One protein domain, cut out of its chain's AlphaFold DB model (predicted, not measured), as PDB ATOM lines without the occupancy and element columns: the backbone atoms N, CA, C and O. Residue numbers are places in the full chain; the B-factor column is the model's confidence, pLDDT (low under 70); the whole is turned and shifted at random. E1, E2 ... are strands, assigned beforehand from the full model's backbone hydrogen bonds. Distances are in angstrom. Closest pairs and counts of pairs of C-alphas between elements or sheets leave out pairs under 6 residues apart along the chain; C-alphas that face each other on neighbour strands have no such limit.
ATOM      1  N   LEU A  63     -26.591  57.477   5.911       82.31
ATOM      2  CA  LEU A  63     -27.582  56.919   5.001       82.31
ATOM      3  C   LEU A  63     -26.909  55.877   4.105       82.31
ATOM      4  O   LEU A  63     -26.057  56.226   3.291       82.31
ATOM      5  N   GLY A  64     -27.313  54.617   4.241       77.88
ATOM      6  CA  GLY A  64     -26.887  53.514   3.384       77.88
ATOM      7  C   GLY A  64     -28.056  53.041   2.529       77.88
ATOM      8  O   GLY A  64     -29.092  52.670   3.073       77.88
ATOM      9  N   ILE A  65     -27.918  53.051   1.201       84.00
ATOM     10  CA  ILE A  65     -28.940  52.523   0.286       84.00
ATOM     11  C   ILE A  65     -28.281  51.570  -0.704       84.00
ATOM     12  O   ILE A  65     -27.396  51.968  -1.459       84.00
ATOM     13  N   CYS A  66     -28.733  50.321  -0.698       84.00
ATOM     14  CA  CYS A  66     -28.255  49.257  -1.566       84.00
ATOM     15  C   CYS A  66     -29.419  48.735  -2.396       84.00
ATOM     16  O   CYS A  66     -30.437  48.320  -1.847       84.00
ATOM     17  N   VAL A  67     -29.250  48.726  -3.715       82.19
ATOM     18  CA  VAL A  67     -30.206  48.128  -4.648       82.19
ATOM     19  C   VAL A  67     -29.437  47.184  -5.561       82.19
ATOM     20  O   VAL A  67     -28.513  47.609  -6.249       82.19
ATOM     21  N   SER A  68     -29.803  45.905  -5.550       79.75
ATOM     22  CA  SER A  68     -29.155  44.861  -6.342       79.75
ATOM     23  C   SER A  68     -30.195  43.958  -6.998       79.75
ATOM     24  O   SER A  68     -31.153  43.528  -6.363       79.75
ATOM     25  N   GLY A  69     -30.000  43.641  -8.279       68.25
ATOM     26  CA  GLY A  69     -30.840  42.669  -8.989       68.25
ATOM     27  C   GLY A  69     -30.554  41.216  -8.597       68.25
ATOM     28  O   GLY A  69     -31.378  40.343  -8.848       68.25
ATOM     29  N   THR A  70     -29.401  40.950  -7.979       78.38
ATOM     30  CA  THR A  70     -29.013  39.622  -7.492       78.38
ATOM     31  C   THR A  70     -29.028  39.629  -5.968       78.38
ATOM     32  O   THR A  70     -30.101  39.720  -5.387       78.38
ATOM     33  N   GLY A  71     -27.867  39.573  -5.317       77.62
ATOM     34  CA  GLY A  71     -27.713  39.587  -3.869       77.62
ATOM     35  C   GLY A  71     -27.125  40.900  -3.352       77.62
ATOM     36  O   GLY A  71     -26.459  41.629  -4.089       77.62
ATOM     37  N   THR A  72     -27.322  41.168  -2.062       81.56
ATOM     38  CA  THR A  72     -26.595  42.205  -1.315       81.56
ATOM     39  C   THR A  72     -25.824  41.523  -0.185       81.56
ATOM     40  O   THR A  72     -26.425  40.824   0.630       81.56
ATOM     41  N   LEU A  73     -24.501  41.686  -0.151       83.56
ATOM     42  CA  LEU A  73     -23.615  41.051   0.828       83.56
ATOM     43  C   LEU A  73     -22.726  42.111   1.485       83.56
ATOM     44  O   LEU A  73     -22.041  42.849   0.782       83.56
ATOM     45  N   ILE A  74     -22.741  42.181   2.820       78.38
ATOM     46  CA  ILE A  74     -21.903  43.076   3.646       78.38
ATOM     47  C   ILE A  74     -21.900  44.519   3.104       78.38
ATOM     48  O   ILE A  74     -20.859  45.142   2.918       78.38
ATOM     49  N   SER A  75     -23.078  45.054   2.785       79.06
ATOM     50  CA  SER A  75     -23.196  46.359   2.126       79.06
ATOM     51  C   SER A  75     -24.198  47.271   2.838       79.06
ATOM     52  O   SER A  75     -25.101  46.815   3.539       79.06
ATOM     53  N   CYS A  76     -24.018  48.585   2.683       83.38
ATOM     54  CA  CYS A  76     -24.892  49.624   3.249       83.38
ATOM     55  C   CYS A  76     -25.090  49.565   4.769       83.38
ATOM     56  O   CYS A  76     -26.121  49.993   5.284       83.38
ATOM     57  N   ASN A  77     -24.094  49.049   5.489       82.88
ATOM     58  CA  ASN A  77     -24.059  49.105   6.943       82.88
ATOM     59  C   ASN A  77     -23.595  50.496   7.397       82.88
ATOM     60  O   ASN A  77     -22.596  51.013   6.897       82.88
ATOM     61  N   ASN A  78     -24.294  51.074   8.369       79.88
ATOM     62  CA  ASN A  78     -23.925  52.327   9.012       79.88
ATOM     63  C   ASN A  78     -23.224  52.027  10.337       79.88
ATOM     64  O   ASN A  78     -23.751  51.292  11.174       79.88
ATOM     65  N   LEU A  79     -22.046  52.614  10.535       84.62
ATOM     66  CA  LEU A  79     -21.291  52.525  11.778       84.62
ATOM     67  C   LEU A  79     -21.030  53.934  12.304       84.62
ATOM     68  O   LEU A  79     -20.341  54.739  11.675       84.62
ATOM     69  N   ASN A  80     -21.542  54.223  13.493       79.56
ATOM     70  CA  ASN A  80     -21.274  55.460  14.207       79.56
ATOM     71  C   ASN A  80     -20.663  55.143  15.565       79.56
ATOM     72  O   ASN A  80     -21.299  54.509  16.406       79.56
ATOM     73  N   ALA A  81     -19.453  55.636  15.781       78.94
ATOM     74  CA  ALA A  81     -18.820  55.681  17.085       78.94
ATOM     75  C   ALA A  81     -18.523  57.147  17.396       78.94
ATOM     76  O   ALA A  81     -17.759  57.789  16.675       78.94
ATOM     77  N   GLN A  82     -19.159  57.695  18.429       73.44
ATOM     78  CA  GLN A  82     -18.948  59.085  18.828       73.44
ATOM     79  C   GLN A  82     -18.729  59.178  20.326       73.44
ATOM     80  O   GLN A  82     -19.544  58.709  21.120       73.44
ATOM     81  N   SER A 116     -28.657  60.028  13.587       77.38
ATOM     82  CA  SER A 116     -29.697  59.462  12.734       77.38
ATOM     83  C   SER A 116     -29.050  58.519  11.725       77.38
ATOM     84  O   SER A 116     -28.188  58.934  10.956       77.38
ATOM     85  N   GLN A 117     -29.417  57.242  11.749       80.62
ATOM     86  CA  GLN A 117     -28.872  56.234  10.840       80.62
ATOM     87  C   GLN A 117     -30.010  55.566  10.095       80.62
ATOM     88  O   GLN A 117     -30.903  54.993  10.715       80.62
ATOM     89  N   ASN A 118     -29.965  55.635   8.773       83.12
ATOM     90  CA  ASN A 118     -30.965  55.041   7.908       83.12
ATOM     91  C   ASN A 118     -30.280  54.062   6.960       83.12
ATOM     92  O   ASN A 118     -29.342  54.435   6.256       83.12
ATOM     93  N   ALA A 119     -30.747  52.822   6.922       82.75
ATOM     94  CA  ALA A 119     -30.222  51.801   6.032       82.75
ATOM     95  C   ALA A 119     -31.360  51.128   5.257       82.75
ATOM     96  O   ALA A 119     -32.348  50.706   5.853       82.75
ATOM     97  N   LEU A 120     -31.234  51.042   3.933       87.38
ATOM     98  CA  LEU A 120     -32.217  50.424   3.045       87.38
ATOM     99  C   LEU A 120     -31.539  49.463   2.070       87.38
ATOM    100  O   LEU A 120     -30.677  49.871   1.298       87.38
ATOM    101  N   CYS A 121     -31.963  48.204   2.080       86.88
ATOM    102  CA  CYS A 121     -31.490  47.176   1.161       86.88
ATOM    103  C   CYS A 121     -32.661  46.652   0.337       86.88
ATOM    104  O   CYS A 121     -33.683  46.263   0.898       86.88
ATOM    105  N   VAL A 122     -32.491  46.601  -0.980       87.44
ATOM    106  CA  VAL A 122     -33.421  45.966  -1.916       87.44
ATOM    107  C   VAL A 122     -32.636  44.988  -2.784       87.44
ATOM    108  O   VAL A 122     -31.675  45.381  -3.443       87.44
ATOM    109  N   SER A 123     -33.022  43.714  -2.767       86.31
ATOM    110  CA  SER A 123     -32.271  42.624  -3.392       86.31
ATOM    111  C   SER A 123     -33.186  41.617  -4.094       86.31
ATOM    112  O   SER A 123     -34.271  41.316  -3.597       86.31
ATOM    113  N   GLY A 124     -32.757  41.068  -5.232       75.94
ATOM    114  CA  GLY A 124     -33.543  40.110  -6.021       75.94
ATOM    115  C   GLY A 124     -33.489  38.661  -5.523       75.94
ATOM    116  O   GLY A 124     -34.473  37.941  -5.651       75.94
ATOM    117  N   THR A 125     -32.374  38.222  -4.936       82.38
ATOM    118  CA  THR A 125     -32.138  36.810  -4.573       82.38
ATOM    119  C   THR A 125     -31.784  36.599  -3.106       82.38
ATOM    120  O   THR A 125     -32.060  35.530  -2.575       82.38
ATOM    121  N   GLY A 126     -31.195  37.587  -2.428       85.31
ATOM    122  CA  GLY A 126     -30.855  37.462  -1.008       85.31
ATOM    123  C   GLY A 126     -30.156  38.683  -0.419       85.31
ATOM    124  O   GLY A 126     -29.481  39.429  -1.134       85.31
ATOM    125  N   THR A 127     -30.297  38.896   0.888       86.94
ATOM    126  CA  THR A 127     -29.622  39.975   1.626       86.94
ATOM    127  C   THR A 127     -28.913  39.416   2.853       86.94
ATOM    128  O   THR A 127     -29.541  38.852   3.748       86.94
ATOM    129  N   PHE A 128     -27.594  39.588   2.910       89.38
ATOM    130  CA  PHE A 128     -26.735  38.987   3.926       89.38
ATOM    131  C   PHE A 128     -25.857  40.048   4.591       89.38
ATOM    132  O   PHE A 128     -25.102  40.757   3.921       89.38
ATOM    133  N   VAL A 129     -25.949  40.153   5.918       87.50
ATOM    134  CA  VAL A 129     -25.151  41.063   6.762       87.50
ATOM    135  C   VAL A 129     -25.136  42.505   6.233       87.50
ATOM    136  O   VAL A 129     -24.102  43.167   6.181       87.50
ATOM    137  N   SER A 130     -26.283  42.988   5.767       85.38
ATOM    138  CA  SER A 130     -26.390  44.278   5.082       85.38
ATOM    139  C   SER A 130     -27.444  45.169   5.727       85.38
ATOM    140  O   SER A 130     -28.365  44.697   6.394       85.38
ATOM    141  N   CYS A 131     -27.312  46.475   5.523       85.62
ATOM    142  CA  CYS A 131     -28.233  47.475   6.059       85.62
ATOM    143  C   CYS A 131     -28.418  47.453   7.580       85.62
ATOM    144  O   CYS A 131     -29.500  47.732   8.096       85.62
ATOM    145  N   ASN A 132     -27.352  47.119   8.302       86.81
ATOM    146  CA  ASN A 132     -27.316  47.211   9.750       86.81
ATOM    147  C   ASN A 132     -26.885  48.612  10.192       86.81
ATOM    148  O   ASN A 132     -25.996  49.215   9.593       86.81
ATOM    149  N   ASN A 133     -27.477  49.098  11.274       82.50
ATOM    150  CA  ASN A 133     -27.134  50.355  11.923       82.50
ATOM    151  C   ASN A 133     -26.487  50.050  13.275       82.50
ATOM    152  O   ASN A 133     -27.159  49.590  14.200       82.50
ATOM    153  N   LEU A 134     -25.190  50.310  13.409       86.19
ATOM    154  CA  LEU A 134     -24.464  50.215  14.672       86.19
ATOM    155  C   LEU A 134     -24.146  51.620  15.188       86.19
ATOM    156  O   LEU A 134     -23.412  52.387  14.566       86.19
ATOM    157  N   ASN A 135     -24.682  51.950  16.358       83.50
ATOM    158  CA  ASN A 135     -24.427  53.202  17.053       83.50
ATOM    159  C   ASN A 135     -23.827  52.925  18.427       83.50
ATOM    160  O   ASN A 135     -24.452  52.279  19.267       83.50
ATOM    161  N   ALA A 136     -22.640  53.466  18.669       82.25
ATOM    162  CA  ALA A 136     -22.035  53.567  19.982       82.25
ATOM    163  C   ALA A 136     -21.780  55.047  20.278       82.25
ATOM    164  O   ALA A 136     -20.986  55.702  19.603       82.25
ATOM    165  N   GLN A 137     -22.475  55.583  21.276       76.06
ATOM    166  CA  GLN A 137     -22.313  56.967  21.701       76.06
ATOM    167  C   GLN A 137     -22.018  57.033  23.188       76.06
ATOM    168  O   GLN A 137     -22.771  56.499  24.004       76.06
ATOM    169  N   THR A 138     -20.952  57.744  23.526       79.25
ATOM    170  CA  THR A 138     -20.600  58.039  24.910       79.25
ATOM    171  C   THR A 138     -20.515  59.543  25.093       79.25
ATOM    172  O   THR A 138     -19.836  60.238  24.334       79.25
ATOM    173  N   GLN A 139     -21.201  60.044  26.114       71.81
ATOM    174  CA  GLN A 139     -21.111  61.434  26.531       71.81
ATOM    175  C   GLN A 139     -20.736  61.552  27.985       71.81
ATOM    176  O   GLN A 139     -21.391  60.971  28.848       71.81
ATOM    177  N   GLN A 178     -32.574  55.218  14.688       81.94
ATOM    178  CA  GLN A 178     -32.084  54.217  13.748       81.94
ATOM    179  C   GLN A 178     -33.260  53.614  12.995       81.94
ATOM    180  O   GLN A 178     -34.226  53.158  13.605       81.94
ATOM    181  N   ASN A 179     -33.179  53.624  11.670       86.12
ATOM    182  CA  ASN A 179     -34.158  52.994  10.807       86.12
ATOM    183  C   ASN A 179     -33.457  52.057   9.833       86.12
ATOM    184  O   ASN A 179     -32.543  52.455   9.108       86.12
ATOM    185  N   SER A 180     -33.911  50.820   9.784       85.44
ATOM    186  CA  SER A 180     -33.399  49.805   8.879       85.44
ATOM    187  C   SER A 180     -34.555  49.152   8.136       85.44
ATOM    188  O   SER A 180     -35.598  48.837   8.708       85.44
ATOM    189  N   ALA A 181     -34.374  48.971   6.835       89.69
ATOM    190  CA  ALA A 181     -35.350  48.337   5.970       89.69
ATOM    191  C   ALA A 181     -34.649  47.394   4.995       89.69
ATOM    192  O   ALA A 181     -33.660  47.758   4.354       89.69
ATOM    193  N   VAL A 182     -35.165  46.178   4.873       88.75
ATOM    194  CA  VAL A 182     -34.664  45.162   3.951       88.75
ATOM    195  C   VAL A 182     -35.831  44.576   3.174       88.75
ATOM    196  O   VAL A 182     -36.812  44.131   3.763       88.75
ATOM    197  N   VAL A 183     -35.704  44.556   1.851       90.62
ATOM    198  CA  VAL A 183     -36.612  43.875   0.932       90.62
ATOM    199  C   VAL A 183     -35.786  42.917   0.084       90.62
ATOM    200  O   VAL A 183     -34.875  43.336  -0.626       90.62
ATOM    201  N   SER A 184     -36.083  41.626   0.162       88.06
ATOM    202  CA  SER A 184     -35.326  40.576  -0.513       88.06
ATOM    203  C   SER A 184     -36.259  39.600  -1.223       88.06
ATOM    204  O   SER A 184     -37.221  39.121  -0.628       88.06
ATOM    205  N   GLY A 185     -35.965  39.270  -2.482       85.19
ATOM    206  CA  GLY A 185     -36.688  38.230  -3.223       85.19
ATOM    207  C   GLY A 185     -36.378  36.802  -2.757       85.19
ATOM    208  O   GLY A 185     -37.187  35.906  -2.973       85.19
ATOM    209  N   GLY A 186     -35.256  36.593  -2.060       88.25
ATOM    210  CA  GLY A 186     -34.937  35.341  -1.361       88.25
ATOM    211  C   GLY A 186     -34.496  35.603   0.076       88.25
ATOM    212  O   GLY A 186     -34.956  36.571   0.677       88.25
ATOM    213  N   ASP A 187     -33.618  34.777   0.641       91.06
ATOM    214  CA  ASP A 187     -33.319  34.791   2.081       91.06
ATOM    215  C   ASP A 187     -32.744  36.124   2.600       91.06
ATOM    216  O   ASP A 187     -31.960  36.801   1.931       91.06
ATOM    217  N   THR A 188     -33.105  36.478   3.836       91.12
ATOM    218  CA  THR A 188     -32.554  37.622   4.574       91.12
ATOM    219  C   THR A 188     -31.889  37.143   5.859       91.12
ATOM    220  O   THR A 188     -32.562  36.637   6.757       91.12
ATOM    221  N   THR A 189     -30.574  37.329   5.973       92.06
ATOM    222  CA  THR A 189     -29.797  36.850   7.126       92.06
ATOM    223  C   THR A 189     -28.885  37.932   7.686       92.06
ATOM    224  O   THR A 189     -28.144  38.580   6.941       92.06
ATOM    225  N   GLY A 190     -28.901  38.128   9.007       88.31
ATOM    226  CA  GLY A 190     -28.031  39.085   9.697       88.31
ATOM    227  C   GLY A 190     -28.198  40.540   9.243       88.31
ATOM    228  O   GLY A 190     -27.253  41.317   9.365       88.31
ATOM    229  N   SER A 191     -29.338  40.896   8.652       87.44
ATOM    230  CA  SER A 191     -29.521  42.160   7.935       87.44
ATOM    231  C   SER A 191     -30.603  43.020   8.570       87.44
ATOM    232  O   SER A 191     -31.496  42.524   9.254       87.44
ATOM    233  N   GLY A 192     -30.533  44.328   8.341       84.81
ATOM    234  CA  GLY A 192     -31.544  45.253   8.839       84.81
ATOM    235  C   GLY A 192     -31.564  45.409  10.362       84.81
ATOM    236  O   GLY A 192     -32.577  45.839  10.900       84.81
ATOM    237  N   ASN A 193     -30.507  45.046  11.088       89.38
ATOM    238  CA  ASN A 193     -30.479  45.161  12.546       89.38
ATOM    239  C   ASN A 193     -30.110  46.582  12.995       89.38
ATOM    240  O   ASN A 193     -29.220  47.207  12.419       89.38
ATOM    241  N   ASN A 194     -30.735  47.056  14.072       86.69
ATOM    242  CA  ASN A 194     -30.367  48.293  14.752       86.69
ATOM    243  C   ASN A 194     -29.767  47.962  16.116       86.69
ATOM    244  O   ASN A 194     -30.447  47.440  16.999       86.69
ATOM    245  N   VAL A 195     -28.497  48.298  16.307       87.44
ATOM    246  CA  VAL A 195     -27.813  48.179  17.594       87.44
ATOM    247  C   VAL A 195     -27.453  49.575  18.069       87.44
ATOM    248  O   VAL A 195     -26.736  50.313  17.391       87.44
ATOM    249  N   ASN A 196     -27.941  49.930  19.252       86.12
ATOM    250  CA  ASN A 196     -27.692  51.207  19.895       86.12
ATOM    251  C   ASN A 196     -27.136  50.974  21.293       86.12
ATOM    252  O   ASN A 196     -27.809  50.427  22.165       86.12
ATOM    253  N   LYS A 197     -25.914  51.442  21.519       84.81
ATOM    254  CA  LYS A 197     -25.321  51.552  22.843       84.81
ATOM    255  C   LYS A 197     -25.102  53.024  23.148       84.81
ATOM    256  O   LYS A 197     -24.294  53.683  22.495       84.81
ATOM    257  N   GLN A 198     -25.820  53.526  24.141       76.69
ATOM    258  CA  GLN A 198     -25.682  54.895  24.619       76.69
ATOM    259  C   GLN A 198     -25.270  54.878  26.081       76.69
ATOM    260  O   GLN A 198     -25.896  54.216  26.909       76.69
ATOM    261  N   SER A 199     -24.207  55.612  26.387       80.88
ATOM    262  CA  SER A 199     -23.749  55.830  27.752       80.88
ATOM    263  C   SER A 199     -23.649  57.323  28.003       80.88
ATOM    264  O   SER A 199     -22.989  58.043  27.249       80.88
ATOM    265  N   GLN A 200     -24.292  57.780  29.067       72.00
ATOM    266  CA  GLN A 200     -24.192  59.154  29.531       72.00
ATOM    267  C   GLN A 200     -23.748  59.200  30.970       72.00
ATOM    268  O   GLN A 200     -24.318  58.539  31.834       72.00
ATOM    269  N   THR A 201     -22.776  60.060  31.211       78.50
ATOM    270  CA  THR A 201     -22.388  60.468  32.542       78.50
ATOM    271  C   THR A 201     -22.437  61.985  32.574       78.50
ATOM    272  O   THR A 201     -21.678  62.651  31.870       78.50
ATOM    273  N   ASN A 240     -36.393  51.476  14.518       86.25
ATOM    274  CA  ASN A 240     -37.368  50.824  13.655       86.25
ATOM    275  C   ASN A 240     -36.652  49.899  12.673       86.25
ATOM    276  O   ASN A 240     -35.775  50.346  11.935       86.25
ATOM    277  N   ALA A 241     -37.026  48.624  12.659       86.38
ATOM    278  CA  ALA A 241     -36.451  47.636  11.758       86.38
ATOM    279  C   ALA A 241     -37.544  46.885  11.003       86.38
ATOM    280  O   ALA A 241     -38.514  46.415  11.600       86.38
ATOM    281  N   GLN A 242     -37.393  46.775   9.684       90.25
ATOM    282  CA  GLN A 242     -38.382  46.148   8.811       90.25
ATOM    283  C   GLN A 242     -37.724  45.203   7.810       90.25
ATOM    284  O   GLN A 242     -36.842  45.607   7.056       90.25
ATOM    285  N   CYS A 243     -38.172  43.951   7.789       88.94
ATOM    286  CA  CYS A 243     -37.689  42.920   6.879       88.94
ATOM    287  C   CYS A 243     -38.861  42.338   6.094       88.94
ATOM    288  O   CYS A 243     -39.829  41.855   6.682       88.94
ATOM    289  N   VAL A 244     -38.739  42.337   4.769       91.19
ATOM    290  CA  VAL A 244     -39.622  41.620   3.850       91.19
ATOM    291  C   VAL A 244     -38.768  40.670   3.017       91.19
ATOM    292  O   VAL A 244     -37.877  41.113   2.295       91.19
ATOM    293  N   SER A 245     -39.023  39.370   3.127       87.56
ATOM    294  CA  SER A 245     -38.240  38.309   2.494       87.56
ATOM    295  C   SER A 245     -39.152  37.349   1.733       87.56
ATOM    296  O   SER A 245     -40.156  36.883   2.274       87.56
ATOM    297  N   GLY A 246     -38.805  37.023   0.486       84.94
ATOM    298  CA  GLY A 246     -39.440  35.927  -0.252       84.94
ATOM    299  C   GLY A 246     -39.031  34.547   0.276       84.94
ATOM    300  O   GLY A 246     -39.801  33.595   0.166       84.94
ATOM    301  N   GLY A 247     -37.842  34.457   0.883       87.31
ATOM    302  CA  GLY A 247     -37.301  33.251   1.509       87.31
ATOM    303  C   GLY A 247     -37.447  33.268   3.030       87.31
ATOM    304  O   GLY A 247     -38.433  33.762   3.567       87.31
ATOM    305  N   ASN A 248     -36.459  32.727   3.735       90.50
ATOM    306  CA  ASN A 248     -36.357  32.767   5.191       90.50
ATOM    307  C   ASN A 248     -35.857  34.133   5.690       90.50
ATOM    308  O   ASN A 248     -35.194  34.881   4.965       90.50
ATOM    309  N   THR A 249     -36.134  34.438   6.958       91.25
ATOM    310  CA  THR A 249     -35.583  35.595   7.678       91.25
ATOM    311  C   THR A 249     -34.902  35.119   8.961       91.25
ATOM    312  O   THR A 249     -35.560  34.550   9.831       91.25
ATOM    313  N   ALA A 250     -33.590  35.322   9.084       91.50
ATOM    314  CA  ALA A 250     -32.796  34.822  10.208       91.50
ATOM    315  C   ALA A 250     -31.890  35.903  10.814       91.50
ATOM    316  O   ALA A 250     -31.191  36.610  10.085       91.50
ATOM    317  N   ASN A 251     -31.851  36.020  12.147       90.38
ATOM    318  CA  ASN A 251     -31.025  37.004  12.869       90.38
ATOM    319  C   ASN A 251     -31.139  38.439  12.306       90.38
ATOM    320  O   ASN A 251     -30.144  39.163  12.223       90.38
ATOM    321  N   SER A 252     -32.322  38.818  11.825       88.81
ATOM    322  CA  SER A 252     -32.522  40.034  11.035       88.81
ATOM    323  C   SER A 252     -33.603  40.918  11.637       88.81
ATOM    324  O   SER A 252     -34.495  40.454  12.349       88.81
ATOM    325  N   CYS A 253     -33.520  42.207  11.333       89.62
ATOM    326  CA  CYS A 253     -34.463  43.215  11.799       89.62
ATOM    327  C   CYS A 253     -34.683  43.253  13.312       89.62
ATOM    328  O   CYS A 253     -35.774  43.559  13.780       89.62
ATOM    329  N   ASN A 254     -33.637  42.962  14.080       88.00
ATOM    330  CA  ASN A 254     -33.651  43.097  15.526       88.00
ATOM    331  C   ASN A 254     -33.295  44.528  15.941       88.00
ATOM    332  O   ASN A 254     -32.386  45.141  15.374       88.00
ATOM    333  N   ASN A 255     -33.969  45.022  16.977       86.31
ATOM    334  CA  ASN A 255     -33.611  46.252  17.669       86.31
ATOM    335  C   ASN A 255     -33.000  45.897  19.023       86.31
ATOM    336  O   ASN A 255     -33.662  45.326  19.887       86.31
ATOM    337  N   ILE A 256     -31.741  46.264  19.220       87.81
ATOM    338  CA  ILE A 256     -31.041  46.114  20.492       87.81
ATOM    339  C   ILE A 256     -30.671  47.511  20.974       87.81
ATOM    340  O   ILE A 256     -29.959  48.247  20.287       87.81
ATOM    341  N   SER A 257     -31.144  47.873  22.162       86.12
ATOM    342  CA  SER A 257     -30.836  49.143  22.811       86.12
ATOM    343  C   SER A 257     -30.312  48.891  24.215       86.12
ATOM    344  O   SER A 257     -30.973  48.273  25.047       86.12
ATOM    345  N   THR A 258     -29.115  49.389  24.495       84.25
ATOM    346  CA  THR A 258     -28.573  49.486  25.851       84.25
ATOM    347  C   THR A 258     -28.335  50.950  26.164       84.25
ATOM    348  O   THR A 258     -27.544  51.614  25.490       84.25
ATOM    349  N   GLN A 259     -29.026  51.445  27.183       76.25
ATOM    350  CA  GLN A 259     -28.949  52.827  27.634       76.25
ATOM    351  C   GLN A 259     -28.527  52.843  29.097       76.25
ATOM    352  O   GLN A 259     -29.264  52.379  29.966       76.25
ATOM    353  N   ASN A 260     -27.346  53.393  29.355       79.00
ATOM    354  CA  ASN A 260     -26.852  53.623  30.705       79.00
ATOM    355  C   ASN A 260     -26.779  55.129  30.959       79.00
ATOM    356  O   ASN A 260     -26.214  55.873  30.147       79.00
ATOM    357  N   GLN A 261     -27.349  55.562  32.079       72.12
ATOM    358  CA  GLN A 261     -27.295  56.944  32.536       72.12
ATOM    359  C   GLN A 261     -26.881  57.037  33.986       72.12
ATOM    360  O   GLN A 261     -27.616  56.603  34.872       72.12
ATOM    361  N   ASP A 262     -25.786  57.751  34.194       75.81
ATOM    362  CA  ASP A 262     -25.348  58.181  35.505       75.81
ATOM    363  C   ASP A 262     -25.452  59.702  35.573       75.81
ATOM    364  O   ASP A 262     -24.789  60.445  34.839       75.81
ATOM    365  N   ASN A 263     -26.299  60.191  36.464       73.06
ATOM    366  CA  ASN A 263     -26.330  61.596  36.823       73.06
ATOM    367  C   ASN A 263     -25.865  61.720  38.251       73.06
ATOM    368  O   ASN A 263     -26.472  61.171  39.169       73.06
ATOM    369  N   SER A 264     -24.761  62.431  38.417       72.56
ATOM    370  CA  SER A 264     -24.229  62.744  39.725       72.56
ATOM    371  C   SER A 264     -24.114  64.243  39.878       72.56
ATOM    372  O   SER A 264     -23.533  64.917  39.034       72.56
ATOM    373  N   ASN A 299     -39.617  49.393  17.390       83.25
ATOM    374  CA  ASN A 299     -40.599  48.773  16.516       83.25
ATOM    375  C   ASN A 299     -39.913  47.831  15.527       83.25
ATOM    376  O   ASN A 299     -38.961  48.220  14.846       83.25
ATOM    377  N   THR A 300     -40.400  46.602  15.433       80.94
ATOM    378  CA  THR A 300     -39.891  45.593  14.502       80.94
ATOM    379  C   THR A 300     -41.023  44.989  13.693       80.94
ATOM    380  O   THR A 300     -42.118  44.740  14.204       80.94
ATOM    381  N   GLN A 301     -40.752  44.734  12.413       86.25
ATOM    382  CA  GLN A 301     -41.683  44.042  11.533       86.25
ATOM    383  C   GLN A 301     -40.965  43.057  10.612       86.25
ATOM    384  O   GLN A 301     -40.065  43.445   9.866       86.25
ATOM    385  N   CYS A 302     -41.402  41.798  10.623       85.19
ATOM    386  CA  CYS A 302     -40.912  40.753   9.726       85.19
ATOM    387  C   CYS A 302     -42.067  40.186   8.904       85.19
ATOM    388  O   CYS A 302     -43.078  39.757   9.456       85.19
ATOM    389  N   VAL A 303     -41.891  40.126   7.589       87.38
ATOM    390  CA  VAL A 303     -42.763  39.388   6.672       87.38
ATOM    391  C   VAL A 303     -41.886  38.462   5.841       87.38
ATOM    392  O   VAL A 303     -40.981  38.920   5.152       87.38
ATOM    393  N   SER A 304     -42.129  37.160   5.929       85.88
ATOM    394  CA  SER A 304     -41.266  36.131   5.348       85.88
ATOM    395  C   SER A 304     -42.108  35.079   4.634       85.88
ATOM    396  O   SER A 304     -43.067  34.567   5.213       85.88
ATOM    397  N   GLY A 305     -41.752  34.739   3.393       80.12
ATOM    398  CA  GLY A 305     -42.356  33.614   2.671       80.12
ATOM    399  C   GLY A 305     -41.991  32.258   3.285       80.12
ATOM    400  O   GLY A 305     -42.787  31.321   3.238       80.12
ATOM    401  N   GLY A 306     -40.813  32.172   3.911       81.38
ATOM    402  CA  GLY A 306     -40.324  31.007   4.646       81.38
ATOM    403  C   GLY A 306     -40.417  31.167   6.166       81.38
ATOM    404  O   GLY A 306     -41.339  31.785   6.704       81.38
ATOM    405  N   ASN A 307     -39.446  30.595   6.872       85.31
ATOM    406  CA  ASN A 307     -39.346  30.668   8.329       85.31
ATOM    407  C   ASN A 307     -38.875  32.057   8.793       85.31
ATOM    408  O   ASN A 307     -38.199  32.780   8.052       85.31
ATOM    409  N   VAL A 308     -39.176  32.398  10.047       85.75
ATOM    410  CA  VAL A 308     -38.585  33.541  10.761       85.75
ATOM    411  C   VAL A 308     -37.942  33.025  12.046       85.75
ATOM    412  O   VAL A 308     -38.615  32.433  12.890       85.75
ATOM    413  N   ALA A 309     -36.631  33.229  12.182       87.56
ATOM    414  CA  ALA A 309     -35.846  32.730  13.308       87.56
ATOM    415  C   ALA A 309     -34.960  33.826  13.914       87.56
ATOM    416  O   ALA A 309     -34.256  34.526  13.177       87.56
ATOM    417  N   ASN A 310     -34.950  33.963  15.246       86.75
ATOM    418  CA  ASN A 310     -34.157  34.969  15.973       86.75
ATOM    419  C   ASN A 310     -34.275  36.391  15.391       86.75
ATOM    420  O   ASN A 310     -33.285  37.125  15.314       86.75
ATOM    421  N   SER A 311     -35.447  36.750  14.876       86.38
ATOM    422  CA  SER A 311     -35.633  37.963  14.077       86.38
ATOM    423  C   SER A 311     -36.782  38.802  14.608       86.38
ATOM    424  O   SER A 311     -37.697  38.299  15.259       86.38
ATOM    425  N   CYS A 312     -36.743  40.096  14.304       85.69
ATOM    426  CA  CYS A 312     -37.751  41.052  14.748       85.69
ATOM    427  C   CYS A 312     -37.960  41.120  16.263       85.69
ATOM    428  O   CYS A 312     -39.053  41.435  16.730       85.69
ATOM    429  N   ASN A 313     -36.898  40.887  17.027       84.06
ATOM    430  CA  ASN A 313     -36.903  41.044  18.472       84.06
ATOM    431  C   ASN A 313     -36.556  42.482  18.875       84.06
ATOM    432  O   ASN A 313     -35.677  43.113  18.278       84.06
ATOM    433  N   ASN A 314     -37.216  42.972  19.923       82.44
ATOM    434  CA  ASN A 314     -36.873  44.212  20.609       82.44
ATOM    435  C   ASN A 314     -36.247  43.872  21.960       82.44
ATOM    436  O   ASN A 314     -36.933  43.396  22.859       82.44
ATOM    437  N   LEU A 315     -34.960  44.154  22.122       86.50
ATOM    438  CA  LEU A 315     -34.278  44.078  23.408       86.50
ATOM    439  C   LEU A 315     -33.931  45.492  23.871       86.50
ATOM    440  O   LEU A 315     -33.211  46.224  23.185       86.50
ATOM    441  N   SER A 316     -34.423  45.866  25.048       84.06
ATOM    442  CA  SER A 316     -34.126  47.144  25.691       84.06
ATOM    443  C   SER A 316     -33.615  46.909  27.103       84.06
ATOM    444  O   SER A 316     -34.335  46.392  27.952       84.06
ATOM    445  N   THR A 317     -32.390  47.351  27.369       82.56
ATOM    446  CA  THR A 317     -31.834  47.431  28.721       82.56
ATOM    447  C   THR A 317     -31.626  48.894  29.072       82.56
ATOM    448  O   THR A 317     -30.871  49.600  28.400       82.56
ATOM    449  N   GLN A 318     -32.297  49.342  30.126       75.19
ATOM    450  CA  GLN A 318     -32.256  50.714  30.616       75.19
ATOM    451  C   GLN A 318     -31.794  50.709  32.069       75.19
ATOM    452  O   GLN A 318     -32.515  50.245  32.952       75.19
ATOM    453  N   ASN A 319     -30.606  51.250  32.315       76.19
ATOM    454  CA  ASN A 319     -30.086  51.451  33.661       76.19
ATOM    455  C   ASN A 319     -29.981  52.952  33.934       76.19
ATOM    456  O   ASN A 319     -29.320  53.677  33.186       76.19
ATOM    457  N   GLN A 320     -30.632  53.401  35.005       70.06
ATOM    458  CA  GLN A 320     -30.526  54.768  35.504       70.06
ATOM    459  C   GLN A 320     -30.023  54.778  36.930       70.06
ATOM    460  O   GLN A 320     -30.607  54.146  37.814       70.06
ATOM    461  N   GLN A 321     -29.012  55.600  37.156       75.44
ATOM    462  CA  GLN A 321     -28.571  55.980  38.477       75.44
ATOM    463  C   GLN A 321     -28.596  57.507  38.585       75.44
ATOM    464  O   GLN A 321     -27.858  58.215  37.898       75.44
ATOM    465  N   ASN A 322     -29.445  58.026  39.470       69.81
ATOM    466  CA  ASN A 322     -29.346  59.398  39.957       69.81
ATOM    467  C   ASN A 322     -28.688  59.332  41.323       69.81
ATOM    468  O   ASN A 322     -29.202  58.688  42.237       69.81
ATOM    469  N   THR A 323     -27.582  60.042  41.467       70.00
ATOM    470  CA  THR A 323     -26.958  60.308  42.757       70.00
ATOM    471  C   THR A 323     -26.893  61.812  42.945       70.00
ATOM    472  O   THR A 323     -26.321  62.519  42.121       70.00
ATOM    473  N   ASN A 353     -42.926  47.292  20.175       77.12
ATOM    474  CA  ASN A 353     -43.880  46.637  19.295       77.12
ATOM    475  C   ASN A 353     -43.144  45.698  18.344       77.12
ATOM    476  O   ASN A 353     -42.229  46.124  17.640       77.12
ATOM    477  N   ALA A 354     -43.560  44.438  18.309       74.38
ATOM    478  CA  ALA A 354     -43.002  43.447  17.403       74.38
ATOM    479  C   ALA A 354     -44.121  42.749  16.634       74.38
ATOM    480  O   ALA A 354     -45.084  42.250  17.218       74.38
ATOM    481  N   GLN A 355     -43.991  42.715  15.310       77.44
ATOM    482  CA  GLN A 355     -44.948  42.050  14.437       77.44
ATOM    483  C   GLN A 355     -44.246  41.103  13.472       77.44
ATOM    484  O   GLN A 355     -43.310  41.491  12.774       77.44
ATOM    485  N   CYS A 356     -44.756  39.881  13.362       76.56
ATOM    486  CA  CYS A 356     -44.234  38.900  12.426       76.56
ATOM    487  C   CYS A 356     -45.310  38.145  11.672       76.56
ATOM    488  O   CYS A 356     -46.324  37.731  12.233       76.56
ATOM    489  N   VAL A 357     -45.020  37.906  10.401       79.25
ATOM    490  CA  VAL A 357     -45.784  37.041   9.513       79.25
ATOM    491  C   VAL A 357     -44.798  36.103   8.820       79.25
ATOM    492  O   VAL A 357     -43.919  36.561   8.090       79.25
ATOM    493  N   ALA A 358     -44.932  34.804   9.063       74.31
ATOM    494  CA  ALA A 358     -44.116  33.757   8.459       74.31
ATOM    495  C   ALA A 358     -45.004  32.795   7.659       74.31
ATOM    496  O   ALA A 358     -46.016  32.320   8.173       74.31
ATOM    497  N   GLY A 359     -44.618  32.485   6.420       69.19
ATOM    498  CA  GLY A 359     -45.222  31.391   5.650       69.19
ATOM    499  C   GLY A 359     -44.806  30.009   6.168       69.19
ATOM    500  O   GLY A 359     -45.558  29.045   6.033       69.19
ATOM    501  N   GLY A 360     -43.630  29.925   6.798       74.31
ATOM    502  CA  GLY A 360     -43.136  28.757   7.526       74.31
ATOM    503  C   GLY A 360     -43.355  28.868   9.038       74.31
ATOM    504  O   GLY A 360     -44.371  29.390   9.488       74.31
ATOM    505  N   SER A 361     -42.392  28.375   9.816       75.69
ATOM    506  CA  SER A 361     -42.403  28.424  11.280       75.69
ATOM    507  C   SER A 361     -41.762  29.701  11.840       75.69
ATOM    508  O   SER A 361     -40.905  30.331  11.211       75.69
ATOM    509  N   LEU A 362     -42.154  30.039  13.067       77.38
ATOM    510  CA  LEU A 362     -41.626  31.121  13.887       77.38
ATOM    511  C   LEU A 362     -40.816  30.528  15.053       77.38
ATOM    512  O   LEU A 362     -41.311  29.638  15.747       77.38
ATOM    513  N   SER A 363     -39.583  30.992  15.265       77.06
ATOM    514  CA  SER A 363     -38.719  30.504  16.354       77.06
ATOM    515  C   SER A 363     -37.934  31.636  17.012       77.06
ATOM    516  O   SER A 363     -37.188  32.334  16.321       77.06
ATOM    517  N   ASN A 364     -38.039  31.794  18.337       78.06
ATOM    518  CA  ASN A 364     -37.324  32.822  19.116       78.06
ATOM    519  C   ASN A 364     -37.372  34.217  18.477       78.06
ATOM    520  O   ASN A 364     -36.365  34.913  18.353       78.06
ATOM    521  N   SER A 365     -38.540  34.571  17.952       78.94
ATOM    522  CA  SER A 365     -38.730  35.765  17.137       78.94
ATOM    523  C   SER A 365     -39.896  36.586  17.657       78.94
ATOM    524  O   SER A 365     -40.816  36.059  18.288       78.94
ATOM    525  N   CYS A 366     -39.904  37.865  17.286       79.12
ATOM    526  CA  CYS A 366     -41.036  38.759  17.522       79.12
ATOM    527  C   CYS A 366     -41.313  38.988  19.008       79.12
ATOM    528  O   CYS A 366     -42.458  39.224  19.385       79.12
ATOM    529  N   SER A 367     -40.278  38.891  19.837       79.31
ATOM    530  CA  SER A 367     -40.371  39.072  21.279       79.31
ATOM    531  C   SER A 367     -39.888  40.466  21.684       79.31
ATOM    532  O   SER A 367     -38.964  41.034  21.093       79.31
ATOM    533  N   ASN A 368     -40.527  41.018  22.708       77.12
ATOM    534  CA  ASN A 368     -40.158  42.257  23.370       77.12
ATOM    535  C   ASN A 368     -39.596  41.924  24.753       77.12
ATOM    536  O   ASN A 368     -40.327  41.472  25.629       77.12
ATOM    537  N   THR A 369     -38.321  42.211  24.976       83.00
ATOM    538  CA  THR A 369     -37.682  42.088  26.285       83.00
ATOM    539  C   THR A 369     -37.253  43.471  26.757       83.00
ATOM    540  O   THR A 369     -36.525  44.192  26.064       83.00
ATOM    541  N   SER A 370     -37.698  43.855  27.952       80.25
ATOM    542  CA  SER A 370     -37.373  45.136  28.578       80.25
ATOM    543  C   SER A 370     -36.851  44.923  29.994       80.25
ATOM    544  O   SER A 370     -37.592  44.503  30.878       80.25
ATOM    545  N   ILE A 371     -35.591  45.278  30.228       79.12
ATOM    546  CA  ILE A 371     -34.962  45.292  31.551       79.12
ATOM    547  C   ILE A 371     -34.787  46.748  31.972       79.12
ATOM    548  O   ILE A 371     -34.115  47.522  31.289       79.12
ATOM    549  N   GLN A 372     -35.400  47.124  33.088       73.88
ATOM    550  CA  GLN A 372     -35.404  48.483  33.616       73.88
ATOM    551  C   GLN A 372     -34.911  48.482  35.058       73.88
ATOM    552  O   GLN A 372     -35.606  48.018  35.960       73.88
ATOM    553  N   ASN A 373     -33.730  49.050  35.282       74.50
ATOM    554  CA  ASN A 373     -33.193  49.271  36.617       74.50
ATOM    555  C   ASN A 373     -33.139  50.773  36.900       74.50
ATOM    556  O   ASN A 373     -32.525  51.532  36.144       74.50
ATOM    557  N   GLN A 374     -33.772  51.188  37.992       68.69
ATOM    558  CA  GLN A 374     -33.712  52.551  38.503       68.69
ATOM    559  C   GLN A 374     -33.160  52.561  39.914       68.69
ATOM    560  O   GLN A 374     -33.670  51.883  40.806       68.69
ATOM    561  N   GLN A 375     -32.170  53.413  40.125       74.25
ATOM    562  CA  GLN A 375     -31.676  53.737  41.443       74.25
ATOM    563  C   GLN A 375     -31.629  55.256  41.608       74.25
ATOM    564  O   GLN A 375     -30.899  55.951  40.901       74.25
ATOM    565  N   ASN A 376     -32.394  55.766  42.569       66.12
ATOM    566  CA  ASN A 376     -32.198  57.101  43.113       66.12
ATOM    567  C   ASN A 376     -31.502  56.972  44.461       66.12
ATOM    568  O   ASN A 376     -32.036  56.344  45.378       66.12
TER     569      ASN A 376
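This is residues 63 to 82, 116 to 139, 178 to 201, 240 to 264, 299 to 323 and 353 to 376 of the 439 residues of an uncharacterized protein of Candidatus Nitrosocosmicus franklandus (UniProt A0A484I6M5). What would one see first? Six hook-shaped turns of chain stack side by side into a flat slab, a one-sided solenoid: the sheet E1 E4 E7 E10 E12 E14 runs into the bend, short strands E2, E5 and E8 make part of the way back, and the sheet E3 E6 E9 E11 E13 E15 runs out along the slab's long axis. The two long sheets overlap only in part. How large and regular is it? The printed part has 142 residues, 15 strands along the chain from E1 to E15 and no named helix, all strand in class, with its three sheets all parallel. It is compact, with a radius of gyration of the C-alphas of 15.9 A, and flat, spanning 54 by 30 by 15 A.

Where is the sheet with the longest strands? It holds E3, residues 78 to 82, E6, 133 to 139, E9, 194 to 201, E11, 255 to 264, E13, 314 to 323, and E15, 368 to 376. E11 and E13 each measure 29.1 A, and E15, 26.0 A, ends at C-alpha 376 (-32.198, 57.101, 43.113). Where are the others? E1, 63 to 68, begins at C-alpha 63 (-27.582, 56.919, 5.001); beside it follow E4, 116 to 123, 23.5 A long, E7, 178 to 184, E10, 240 to 245, E12, 299 to 304, and E14, 353 to 358. E2, 71 to 73, E5, 126 to 128, and E8, 187 to 189, form the small sheet.

How are neighbours paired? E11 and E13 are parallel at 1 degrees, with N 257 and O 315 within hydrogen-bond range at 2.8 A. So are E10 and E12, with N 241 and O 299 at 2.9 A, and E2 and E5, with N 72 and O 126 at 2.9 A. Which sheets face each other? In a stack of sheets, three sheets face to face in turn, the sheet of E1 faces that of E3 over parts 11.2 A centre to centre, and that of E2 over parts 8.4 A centre to centre. The closest C-alphas of E4 and E6, those of Gln 117 and Asn 133, are 6.2 A apart. What continues the small sheet? Residues 188 to 189 of E8 pair with 249 to 250, these with 308 to 309, and these with 362 to 363, each parallel.

How far does it reach? The two C-alphas farthest apart, those of Gly 69 and Thr 323, are 54.8 A apart. Where is it cut? Five cuts fall after residues 82, 139, 201, 264 and 323, with gaps between C-alphas of 12.4, 18.3, 26.0, 31.7 and 32.0 A; of the links printed whole, none is long. Where is confidence low? Residues 69, 322, 359, 374 and 376 are under 70, and the mean pLDDT of the printed part is 82.1.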